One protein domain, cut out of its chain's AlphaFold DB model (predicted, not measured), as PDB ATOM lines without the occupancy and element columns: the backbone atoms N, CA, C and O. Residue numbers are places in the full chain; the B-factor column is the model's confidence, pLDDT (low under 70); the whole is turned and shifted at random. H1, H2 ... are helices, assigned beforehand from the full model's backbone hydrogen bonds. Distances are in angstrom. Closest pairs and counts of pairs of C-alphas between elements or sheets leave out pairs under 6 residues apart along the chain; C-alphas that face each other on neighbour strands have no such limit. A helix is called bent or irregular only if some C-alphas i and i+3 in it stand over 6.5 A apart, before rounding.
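AT A GLANCE: This is residues 9 to 45 and 344 to 381 of the 385 residues of the protein "Transglutaminase domain-containing protein" of Candidatus Bathyarchaeota archaeon (UniProt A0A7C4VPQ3). One long helix, H3, makes the long axis of a rod-like model, and a shorter helix, H1, runs side by side with it the same way; residues 344 to 352 of H3 stick out free at one end. From the end of H1 the chain passes round H3 to the short helix H2, which sits near H3 without clearly touching it. The printed part has 75 residues with three named helices, in the order H1, H2, H3, and no named strand; its class is all helix. The whole is loose, with a radius of gyration of the C-alphas of 15.2 A, and spans 55 by 24 by 15 A.

IN THESE COORDINATES: Find C-alpha 9 at (-11.232, 3.820, 42.989), where H1 begins; it covers residues 9 to 28 and measures 27.7 A from first to last C-alpha. Look near residue 18 for a kink of 31 degrees; H1 is neither bent nor irregular, but only just, for C-alphas 20 and 23 are 6.5 A apart. Next comes H2, residues 39 to 42, starting at C-alpha 39 at (-33.911, -1.355, 34.148). After the cut, H3 covers residues 344 to 381 and runs 55.9 A to C-alpha 381 at (-37.170, -26.597, 41.442). It too is neither bent nor irregular, but only just: C-alphas 351 and 354 are 6.0 A apart.

HOW THE PARTS SIT: Start with H1 and H3, which touch, with 22 pairs of C-alphas within 8 A. Their closest C-alphas are those of Trp 10 and Gly 357, 4.4 A apart. They run the same way at a shallow tilt of 25 degrees, with their centres 9.6 A apart. Go on to H2, which is close to H3 but not clearly touching it; their closest C-alphas, those of Val 42 and Leu 366, are 7.4 A apart. H1 and H2 are apart. In the backbones, 13 of 16 O i to N i+4 pairs of H1 and 33 of 34 of H3 are within hydrogen-bond range, while H2 is too short for such a pair.

THE WHOLE: The two C-alphas farthest apart are those of Ile 344 and Arg 381, 55.9 A, the first and last residues of H3. Without the stretch that stands free, residues 344 to 352, the body of 66 residues spans 42 by 24 by 15 A. The link from H1 to H2 is short, with 10 residues between them. Residues 46 to 343 are not printed, and the link from H2 to H3 lies across this cut, where C-alphas 45 and 344 are 33.1 A apart. The mean pLDDT of the printed part is 90.1, and no printed residue is under 70.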
ATOM      1  N   TYR A   9     -10.245   3.640  41.909       90.94
ATOM      2  CA  TYR A   9     -11.232   3.820  42.989       90.94
ATOM      3  C   TYR A   9     -12.644   3.427  42.536       90.94
ATOM      4  O   TYR A   9     -13.294   2.573  43.145       90.94
ATOM      5  N   TRP A  10     -13.078   3.998  41.409       92.56
ATOM      6  CA  TRP A  10     -14.402   3.783  40.820       92.56
ATOM      7  C   TRP A  10     -14.593   2.395  40.188       92.56
ATOM      8  O   TRP A  10     -15.710   2.047  39.810       92.56
ATOM      9  N   LEU A  11     -13.544   1.574  40.120       91.19
ATOM     10  CA  LEU A  11     -13.630   0.167  39.723       91.19
ATOM     11  C   LEU A  11     -13.613  -0.750  40.952       91.19
ATOM     12  O   LEU A  11     -14.503  -1.584  41.130       91.19
ATOM     13  N   THR A  12     -12.628  -0.577  41.830       90.88
ATOM     14  CA  THR A  12     -12.350  -1.460  42.966       90.88
ATOM     15  C   THR A  12     -13.383  -1.306  44.078       90.88
ATOM     16  O   THR A  12     -13.971  -2.301  44.504       90.88
ATOM     17  N   ILE A  13     -13.661  -0.081  44.536       92.88
ATOM     18  CA  ILE A  13     -14.520   0.136  45.713       92.88
ATOM     19  C   ILE A  13     -15.984  -0.237  45.438       92.88
ATOM     20  O   ILE A  13     -16.555  -0.970  46.251       92.88
ATOM     21  N   PRO A  14     -16.600   0.145  44.297       94.19
ATOM     22  CA  PRO A  14     -17.926  -0.355  43.939       94.19
ATOM     23  C   PRO A  14     -18.003  -1.881  43.906       94.19
ATOM     24  O   PRO A  14     -18.967  -2.452  44.411       94.19
ATOM     25  N   SER A  15     -16.974  -2.547  43.371       94.25
ATOM     26  CA  SER A  15     -16.919  -4.011  43.321       94.25
ATOM     27  C   SER A  15     -16.929  -4.614  44.724       94.25
ATOM     28  O   SER A  15     -17.771  -5.458  45.025       94.25
ATOM     29  N   VAL A  16     -16.059  -4.127  45.613       93.56
ATOM     30  CA  VAL A  16     -15.992  -4.573  47.013       93.56
ATOM     31  C   VAL A  16     -17.329  -4.354  47.727       93.56
ATOM     32  O   VAL A  16     -17.830  -5.264  48.385       93.56
ATOM     33  N   ILE A  17     -17.960  -3.192  47.550       93.88
ATOM     34  CA  ILE A  17     -19.264  -2.891  48.155       93.88
ATOM     35  C   ILE A  17     -20.367  -3.822  47.641       93.88
ATOM     36  O   ILE A  17     -21.209  -4.268  48.424       93.88
ATOM     37  N   ILE A  18     -20.373  -4.160  46.351       93.94
ATOM     38  CA  ILE A  18     -21.338  -5.116  45.795       93.94
ATOM     39  C   ILE A  18     -21.224  -6.478  46.485       93.94
ATOM     40  O   ILE A  18     -22.243  -7.051  46.875       93.94
ATOM     41  N   PHE A  19     -20.005  -6.971  46.695       93.69
ATOM     42  CA  PHE A  19     -19.790  -8.258  47.355       93.69
ATOM     43  C   PHE A  19     -20.052  -8.220  48.863       93.69
ATOM     44  O   PHE A  19     -20.677  -9.138  49.387       93.69
ATOM     45  N   LEU A  20     -19.610  -7.177  49.566       93.94
ATOM     46  CA  LEU A  20     -19.718  -7.118  51.026       93.94
ATOM     47  C   LEU A  20     -21.101  -6.679  51.515       93.94
ATOM     48  O   LEU A  20     -21.544  -7.129  52.568       93.94
ATOM     49  N   ILE A  21     -21.788  -5.811  50.768       93.12
ATOM     50  CA  ILE A  21     -23.054  -5.206  51.200       93.12
ATOM     51  C   ILE A  21     -24.222  -5.779  50.401       93.12
ATOM     52  O   ILE A  21     -25.163  -6.329  50.973       93.12
ATOM     53  N   PHE A  22     -24.183  -5.681  49.072       91.81
ATOM     54  CA  PHE A  22     -25.353  -6.033  48.267       91.81
ATOM     55  C   PHE A  22     -25.608  -7.530  48.198       91.81
ATOM     56  O   PHE A  22     -26.764  -7.937  48.285       91.81
ATOM     57  N   PHE A  23     -24.572  -8.354  48.068       91.25
ATOM     58  CA  PHE A  23     -24.749  -9.800  47.972       91.25
ATOM     59  C   PHE A  23     -25.463 -10.397  49.203       91.25
ATOM     60  O   PHE A  23     -26.497 -11.042  49.004       91.25
ATOM     61  N   PRO A  24     -25.051 -10.124  50.461       92.38
ATOM     62  CA  PRO A  24     -25.792 -10.582  51.639       92.38
ATOM     63  C   PRO A  24     -27.228 -10.046  51.708       92.38
ATOM     64  O   PRO A  24     -28.161 -10.802  51.983       92.38
ATOM     65  N   ILE A  25     -27.427  -8.753  51.418       91.69
ATOM     66  CA  ILE A  25     -28.752  -8.113  51.473       91.69
ATOM     67  C   ILE A  25     -29.707  -8.734  50.448       91.69
ATOM     68  O   ILE A  25     -30.869  -9.013  50.754       91.69
ATOM     69  N   LEU A  26     -29.231  -8.950  49.224       90.00
ATOM     70  CA  LEU A  26     -30.033  -9.525  48.152       90.00
ATOM     71  C   LEU A  26     -30.311 -11.015  48.402       90.00
ATOM     72  O   LEU A  26     -31.431 -11.457  48.162       90.00
ATOM     73  N   LEU A  27     -29.354 -11.773  48.953       90.06
ATOM     74  CA  LEU A  27     -29.582 -13.163  49.373       90.06
ATOM     75  C   LEU A  27     -30.660 -13.273  50.461       90.06
ATOM     76  O   LEU A  27     -31.452 -14.217  50.448       90.06
ATOM     77  N   ALA A  28     -30.720 -12.309  51.383       91.25
ATOM     78  CA  ALA A  28     -31.734 -12.274  52.435       91.25
ATOM     79  C   ALA A  28     -33.151 -11.972  51.900       91.25
ATOM     80  O   ALA A  28     -34.147 -12.376  52.511       91.25
ATOM     81  N   ARG A  29     -33.286 -11.312  50.738       88.00
ATOM     82  CA  ARG A  29     -34.583 -11.029  50.095       88.00
ATOM     83  C   ARG A  29     -35.150 -12.279  49.405       88.00
ATOM     84  O   ARG A  29     -35.149 -12.414  48.188       88.00
ATOM     85  N   ARG A  30     -35.721 -13.189  50.199       71.31
ATOM     86  CA  ARG A  30     -36.251 -14.506  49.775       71.31
ATOM     87  C   ARG A  30     -37.466 -14.500  48.824       71.31
ATOM     88  O   ARG A  30     -37.902 -15.575  48.434       71.31
ATOM     89  N   LYS A  31     -38.066 -13.347  48.501       72.00
ATOM     90  CA  LYS A  31     -39.410 -13.270  47.876       72.00
ATOM     91  C   LYS A  31     -39.456 -12.758  46.431       72.00
ATOM     92  O   LYS A  31     -40.544 -12.653  45.875       72.00
ATOM     93  N   GLU A  32     -38.328 -12.443  45.805       73.56
ATOM     94  CA  GLU A  32     -38.334 -11.938  44.425       73.56
ATOM     95  C   GLU A  32     -38.372 -13.116  43.430       73.56
ATOM     96  O   GLU A  32     -37.343 -13.696  43.090       73.56
ATOM     97  N   THR A  33     -39.574 -13.517  42.995       73.88
ATOM     98  CA  THR A  33     -39.786 -14.575  41.978       73.88
ATOM     99  C   THR A  33     -39.900 -14.032  40.554       73.88
ATOM    100  O   THR A  33     -40.015 -14.802  39.600       73.88
ATOM    101  N   GLN A  34     -39.879 -12.709  40.381       79.75
ATOM    102  CA  GLN A  34     -40.062 -12.090  39.075       79.75
ATOM    103  C   GLN A  34     -38.799 -12.273  38.222       79.75
ATOM    104  O   GLN A  34     -37.736 -11.732  38.518       79.75
ATOM    105  N   THR A  35     -38.916 -13.049  37.143       76.50
ATOM    106  CA  THR A  35     -37.813 -13.381  36.222       76.50
ATOM    107  C   THR A  35     -37.352 -12.202  35.366       76.50
ATOM    108  O   THR A  35     -36.235 -12.226  34.850       76.50
ATOM    109  N   TYR A  36     -38.177 -11.159  35.229       85.38
ATOM    110  CA  TYR A  36     -37.850  -9.955  34.471       85.38
ATOM    111  C   TYR A  36     -37.616  -8.764  35.403       85.38
ATOM    112  O   TYR A  36     -38.559  -8.195  35.953       85.38
ATOM    113  N   ILE A  37     -36.350  -8.376  35.560       84.62
ATOM    114  CA  ILE A  37     -35.955  -7.162  36.281       84.62
ATOM    115  C   ILE A  37     -35.925  -6.009  35.276       84.62
ATOM    116  O   ILE A  37     -35.082  -5.990  34.375       84.62
ATOM    117  N   SER A  38     -36.823  -5.033  35.427       90.69
ATOM    118  CA  SER A  38     -36.816  -3.845  34.569       90.69
ATOM    119  C   SER A  38     -35.672  -2.902  34.953       90.69
ATOM    120  O   SER A  38     -35.503  -2.566  36.126       90.69
ATOM    121  N   LEU A  39     -34.948  -2.380  33.958       89.44
ATOM    122  CA  LEU A  39     -33.911  -1.355  34.148       89.44
ATOM    123  C   LEU A  39     -34.428  -0.152  34.965       89.44
ATOM    124  O   LEU A  39     -33.747   0.354  35.855       89.44
ATOM    125  N   ARG A  40     -35.680   0.262  34.713       90.81
ATOM    126  CA  ARG A  40     -36.334   1.378  35.417       90.81
ATOM    127  C   ARG A  40     -36.571   1.096  36.900       90.81
ATOM    128  O   ARG A  40     -36.598   2.038  37.682       90.81
ATOM    129  N   GLN A  41     -36.779  -0.164  37.289       90.00
ATOM    130  CA  GLN A  41     -36.946  -0.531  38.700       90.00
ATOM    131  C   GLN A  41     -35.615  -0.433  39.441       90.00
ATOM    132  O   GLN A  41     -35.573   0.096  40.546       90.00
ATOM    133  N   VAL A  42     -34.524  -0.872  38.809       89.88
ATOM    134  CA  VAL A  42     -33.181  -0.828  39.407       89.88
ATOM    135  C   VAL A  42     -32.694   0.607  39.571       89.88
ATOM    136  O   VAL A  42     -32.189   0.953  40.633       89.88
ATOM    137  N   LEU A  43     -32.927   1.472  38.579       90.38
ATOM    138  CA  LEU A  43     -32.617   2.903  38.689       90.38
ATOM    139  C   LEU A  43     -33.426   3.624  39.779       90.38
ATOM    140  O   LEU A  43     -33.053   4.718  40.181       90.38
ATOM    141  N   LYS A  44     -34.528   3.032  40.253       93.62
ATOM    142  CA  LYS A  44     -35.328   3.546  41.374       93.62
ATOM    143  C   LYS A  44     -34.971   2.887  42.711       93.62
ATOM    144  O   LYS A  44     -35.591   3.217  43.723       93.62
ATOM    145  N   ASP A  45     -34.013   1.958  42.740       94.31
ATOM    146  CA  ASP A  45     -33.601   1.313  43.984       94.31
ATOM    147  C   ASP A  45     -32.837   2.318  44.858       94.31
ATOM    148  O   ASP A  45     -31.720   2.739  44.551       94.31
ATOM    149  N   ILE A 344     -10.065  22.485  31.479       84.56
ATOM    150  CA  ILE A 344     -11.230  21.824  30.868       84.56
ATOM    151  C   ILE A 344     -10.986  20.320  30.789       84.56
ATOM    152  O   ILE A 344     -11.863  19.541  31.156       84.56
ATOM    153  N   GLN A 345      -9.789  19.905  30.365       83.94
ATOM    154  CA  GLN A 345      -9.430  18.488  30.325       83.94
ATOM    155  C   GLN A 345      -9.525  17.861  31.722       83.94
ATOM    156  O   GLN A 345     -10.100  16.783  31.879       83.94
ATOM    157  N   ARG A 346      -9.021  18.561  32.746       84.62
ATOM    158  CA  ARG A 346      -9.126  18.130  34.141       84.62
ATOM    159  C   ARG A 346     -10.586  17.989  34.567       84.62
ATOM    160  O   ARG A 346     -10.962  16.917  35.017       84.62
ATOM    161  N   ILE A 347     -11.418  19.011  34.366       87.12
ATOM    162  CA  ILE A 347     -12.852  18.949  34.699       87.12
ATOM    163  C   ILE A 347     -13.535  17.777  33.990       87.12
ATOM    164  O   ILE A 347     -14.272  17.023  34.621       87.12
ATOM    165  N   GLY A 348     -13.278  17.599  32.693       89.31
ATOM    166  CA  GLY A 348     -13.870  16.521  31.905       89.31
ATOM    167  C   GLY A 348     -13.537  15.140  32.469       89.31
ATOM    168  O   GLY A 348     -14.437  14.322  32.657       89.31
ATOM    169  N   MET A 349     -12.269  14.899  32.807       86.19
ATOM    170  CA  MET A 349     -11.835  13.629  33.396       86.19
ATOM    171  C   MET A 349     -12.427  13.386  34.788       86.19
ATOM    172  O   MET A 349     -12.831  12.263  35.097       86.19
ATOM    173  N   GLU A 350     -12.532  14.435  35.603       87.00
ATOM    174  CA  GLU A 350     -13.072  14.356  36.963       87.00
ATOM    175  C   GLU A 350     -14.591  14.141  37.001       87.00
ATOM    176  O   GLU A 350     -15.098  13.523  37.931       87.00
ATOM    177  N   ILE A 351     -15.325  14.592  35.980       90.62
ATOM    178  CA  ILE A 351     -16.757  14.291  35.815       90.62
ATOM    179  C   ILE A 351     -16.954  12.884  35.239       90.62
ATOM    180  O   ILE A 351     -17.855  12.151  35.656       90.62
ATOM    181  N   LEU A 352     -16.113  12.487  34.283       91.94
ATOM    182  CA  LEU A 352     -16.227  11.198  33.609       91.94
ATOM    183  C   LEU A 352     -16.010  10.023  34.574       91.94
ATOM    184  O   LEU A 352     -16.724   9.024  34.484       91.94
ATOM    185  N   ALA A 353     -15.065  10.134  35.512       90.12
ATOM    186  CA  ALA A 353     -14.740   9.044  36.432       90.12
ATOM    187  C   ALA A 353     -15.931   8.612  37.327       90.12
ATOM    188  O   ALA A 353     -16.268   7.424  37.305       90.12
ATOM    189  N   PRO A 354     -16.652   9.510  38.029       92.12
ATOM    190  CA  PRO A 354     -17.880   9.162  38.748       92.12
ATOM    191  C   PRO A 354     -18.996   8.599  37.863       92.12
ATOM    192  O   PRO A 354     -19.715   7.701  38.298       92.12
ATOM    193  N   ILE A 355     -19.145   9.083  36.623       94.38
ATOM    194  CA  ILE A 355     -20.142   8.553  35.673       94.38
ATOM    195  C   ILE A 355     -19.826   7.093  35.329       94.38
ATOM    196  O   ILE A 355     -20.711   6.232  35.370       94.38
ATOM    197  N   LEU A 356     -18.562   6.796  35.021       93.19
ATOM    198  CA  LEU A 356     -18.103   5.430  34.772       93.19
ATOM    199  C   LEU A 356     -18.263   4.557  36.023       93.19
ATOM    200  O   LEU A 356     -18.764   3.438  35.921       93.19
ATOM    201  N   GLY A 357     -17.931   5.084  37.201       92.38
ATOM    202  CA  GLY A 357     -18.110   4.399  38.481       92.38
ATOM    203  C   GLY A 357     -19.566   4.066  38.798       92.38
ATOM    204  O   GLY A 357     -19.869   2.941  39.200       92.38
ATOM    205  N   PHE A 358     -20.492   4.999  38.554       94.38
ATOM    206  CA  PHE A 358     -21.928   4.747  38.677       94.38
ATOM    207  C   PHE A 358     -22.388   3.660  37.708       94.38
ATOM    208  O   PHE A 358     -23.091   2.731  38.104       94.38
ATOM    209  N   THR A 359     -21.959   3.754  36.448       95.38
ATOM    210  CA  THR A 359     -22.293   2.777  35.404       95.38
ATOM    211  C   THR A 359     -21.801   1.380  35.786       95.38
ATOM    212  O   THR A 359     -22.539   0.402  35.644       95.38
ATOM    213  N   TRP A 360     -20.589   1.285  36.334       95.38
ATOM    214  CA  TRP A 360     -20.000   0.035  36.807       95.38
ATOM    215  C   TRP A 360     -20.741  -0.546  38.016       95.38
ATOM    216  O   TRP A 360     -21.145  -1.711  37.989       95.38
ATOM    217  N   LEU A 361     -21.004   0.269  39.043       95.31
ATOM    218  CA  LEU A 361     -21.791  -0.127  40.216       95.31
ATOM    219  C   LEU A 361     -23.179  -0.639  39.806       95.31
ATOM    220  O   LEU A 361     -23.628  -1.686  40.273       95.31
ATOM    221  N   PHE A 362     -23.843   0.085  38.904       95.94
ATOM    222  CA  PHE A 362     -25.149  -0.268  38.361       95.94
ATOM    223  C   PHE A 362     -25.115  -1.612  37.619       95.94
ATOM    224  O   PHE A 362     -25.968  -2.473  37.854       95.94
ATOM    225  N   PHE A 363     -24.115  -1.821  36.759       96.06
ATOM    226  CA  PHE A 363     -23.927  -3.076  36.032       96.06
ATOM    227  C   PHE A 363     -23.714  -4.264  36.979       96.06
ATOM    228  O   PHE A 363     -24.406  -5.280  36.863       96.06
ATOM    229  N   LEU A 364     -22.813  -4.127  37.956       95.62
ATOM    230  CA  LEU A 364     -22.542  -5.169  38.948       95.62
ATOM    231  C   LEU A 364     -23.773  -5.486  39.801       95.62
ATOM    232  O   LEU A 364     -24.070  -6.654  40.054       95.62
ATOM    233  N   TYR A 365     -24.524  -4.462  40.200       95.12
ATOM    234  CA  TYR A 365     -25.767  -4.628  40.946       95.12
ATOM    235  C   TYR A 365     -26.816  -5.418  40.148       95.12
ATOM    236  O   TYR A 365     -27.436  -6.348  40.676       95.12
ATOM    237  N   LEU A 366     -26.994  -5.093  38.862       94.56
ATOM    238  CA  LEU A 366     -27.882  -5.831  37.958       94.56
ATOM    239  C   LEU A 366     -27.466  -7.294  37.810       94.56
ATOM    240  O   LEU A 366     -28.318  -8.185  37.885       94.56
ATOM    241  N   LEU A 367     -26.174  -7.540  37.590       94.75
ATOM    242  CA  LEU A 367     -25.626  -8.887  37.460       94.75
ATOM    243  C   LEU A 367     -25.886  -9.697  38.733       94.75
ATOM    244  O   LEU A 367     -26.413 -10.807  38.661       94.75
ATOM    245  N   MET A 368     -25.602  -9.110  39.897       93.88
ATOM    246  CA  MET A 368     -25.786  -9.761  41.191       93.88
ATOM    247  C   MET A 368     -27.252 -10.121  41.450       93.88
ATOM    248  O   MET A 368     -27.558 -11.250  41.840       93.88
ATOM    249  N   ARG A 369     -28.187  -9.206  41.159       92.44
ATOM    250  CA  ARG A 369     -29.625  -9.505  41.241       92.44
ATOM    251  C   ARG A 369     -30.021 -10.676  40.341       92.44
ATOM    252  O   ARG A 369     -30.738 -11.565  40.796       92.44
ATOM    253  N   LYS A 370     -29.551 -10.711  39.087       92.56
ATOM    254  CA  LYS A 370     -29.845 -11.818  38.157       92.56
ATOM    255  C   LYS A 370     -29.329 -13.161  38.679       92.56
ATOM    256  O   LYS A 370     -30.065 -14.146  38.624       92.56
ATOM    257  N   VAL A 371     -28.107 -13.195  39.213       93.12
ATOM    258  CA  VAL A 371     -27.517 -14.403  39.819       93.12
ATOM    259  C   VAL A 371     -28.379 -14.904  40.980       93.12
ATOM    260  O   VAL A 371     -28.688 -16.090  41.054       93.12
ATOM    261  N   ILE A 372     -28.837 -14.008  41.851       92.06
ATOM    262  CA  ILE A 372     -29.643 -14.379  43.021       92.06
ATOM    263  C   ILE A 372     -31.029 -14.895  42.621       92.06
ATOM    264  O   ILE A 372     -31.481 -15.907  43.161       92.06
ATOM    265  N   VAL A 373     -31.678 -14.278  41.628       91.19
ATOM    266  CA  VAL A 373     -32.935 -14.795  41.058       91.19
ATOM    267  C   VAL A 373     -32.732 -16.200  40.475       91.19
ATOM    268  O   VAL A 373     -33.549 -17.089  40.720       91.19
ATOM    269  N   ALA A 374     -31.627 -16.442  39.763       91.56
ATOM    270  CA  ALA A 374     -31.303 -17.768  39.236       91.56
ATOM    271  C   ALA A 374     -31.096 -18.810  40.353       91.56
ATOM    272  O   ALA A 374     -31.678 -19.895  40.286       91.56
ATOM    273  N   ILE A 375     -30.351 -18.471  41.412       91.56
ATOM    274  CA  ILE A 375     -30.142 -19.340  42.587       91.56
ATOM    275  C   ILE A 375     -31.477 -19.683  43.265       91.56
ATOM    276  O   ILE A 375     -31.727 -20.845  43.596       91.56
ATOM    277  N   ASN A 376     -32.359 -18.699  43.453       89.06
ATOM    278  CA  ASN A 376     -33.670 -18.915  44.070       89.06
ATOM    279  C   ASN A 376     -34.570 -19.816  43.207       89.06
ATOM    280  O   ASN A 376     -35.237 -20.709  43.735       89.06
ATOM    281  N   ASN A 377     -34.539 -19.649  41.882       90.12
ATOM    282  CA  ASN A 377     -35.278 -20.505  40.951       90.12
ATOM    283  C   ASN A 377     -34.792 -21.962  40.982       90.12
ATOM    284  O   ASN A 377     -35.616 -22.879  40.943       90.12
ATOM    285  N   LEU A 378     -33.479 -22.191  41.094       91.44
ATOM    286  CA  LEU A 378     -32.911 -23.536  41.244       91.44
ATOM    287  C   LEU A 378     -33.357 -24.196  42.557       91.44
ATOM    288  O   LEU A 378     -33.807 -25.342  42.539       91.44
ATOM    289  N   LYS A 379     -33.337 -23.457  43.677       89.81
ATOM    290  CA  LYS A 379     -33.834 -23.955  44.974       89.81
ATOM    291  C   LYS A 379     -35.316 -24.334  44.925       89.81
ATOM    292  O   LYS A 379     -35.695 -25.373  45.452       89.81
ATOM    293  N   HIS A 380     -36.152 -23.536  44.260       88.56
ATOM    294  CA  HIS A 380     -37.579 -23.848  44.122       88.56
ATOM    295  C   HIS A 380     -37.861 -25.083  43.261       88.56
ATOM    296  O   HIS A 380     -38.839 -25.781  43.530       88.56
ATOM    297  N   ARG A 381     -37.035 -25.371  42.247       89.94
ATOM    298  CA  ARG A 381     -37.170 -26.597  41.442       89.94
ATOM    299  C   ARG A 381     -36.807 -27.845  42.247       89.94
ATOM    300  O   ARG A 381     -37.559 -28.807  42.191       89.94
TER     301      ARG A 381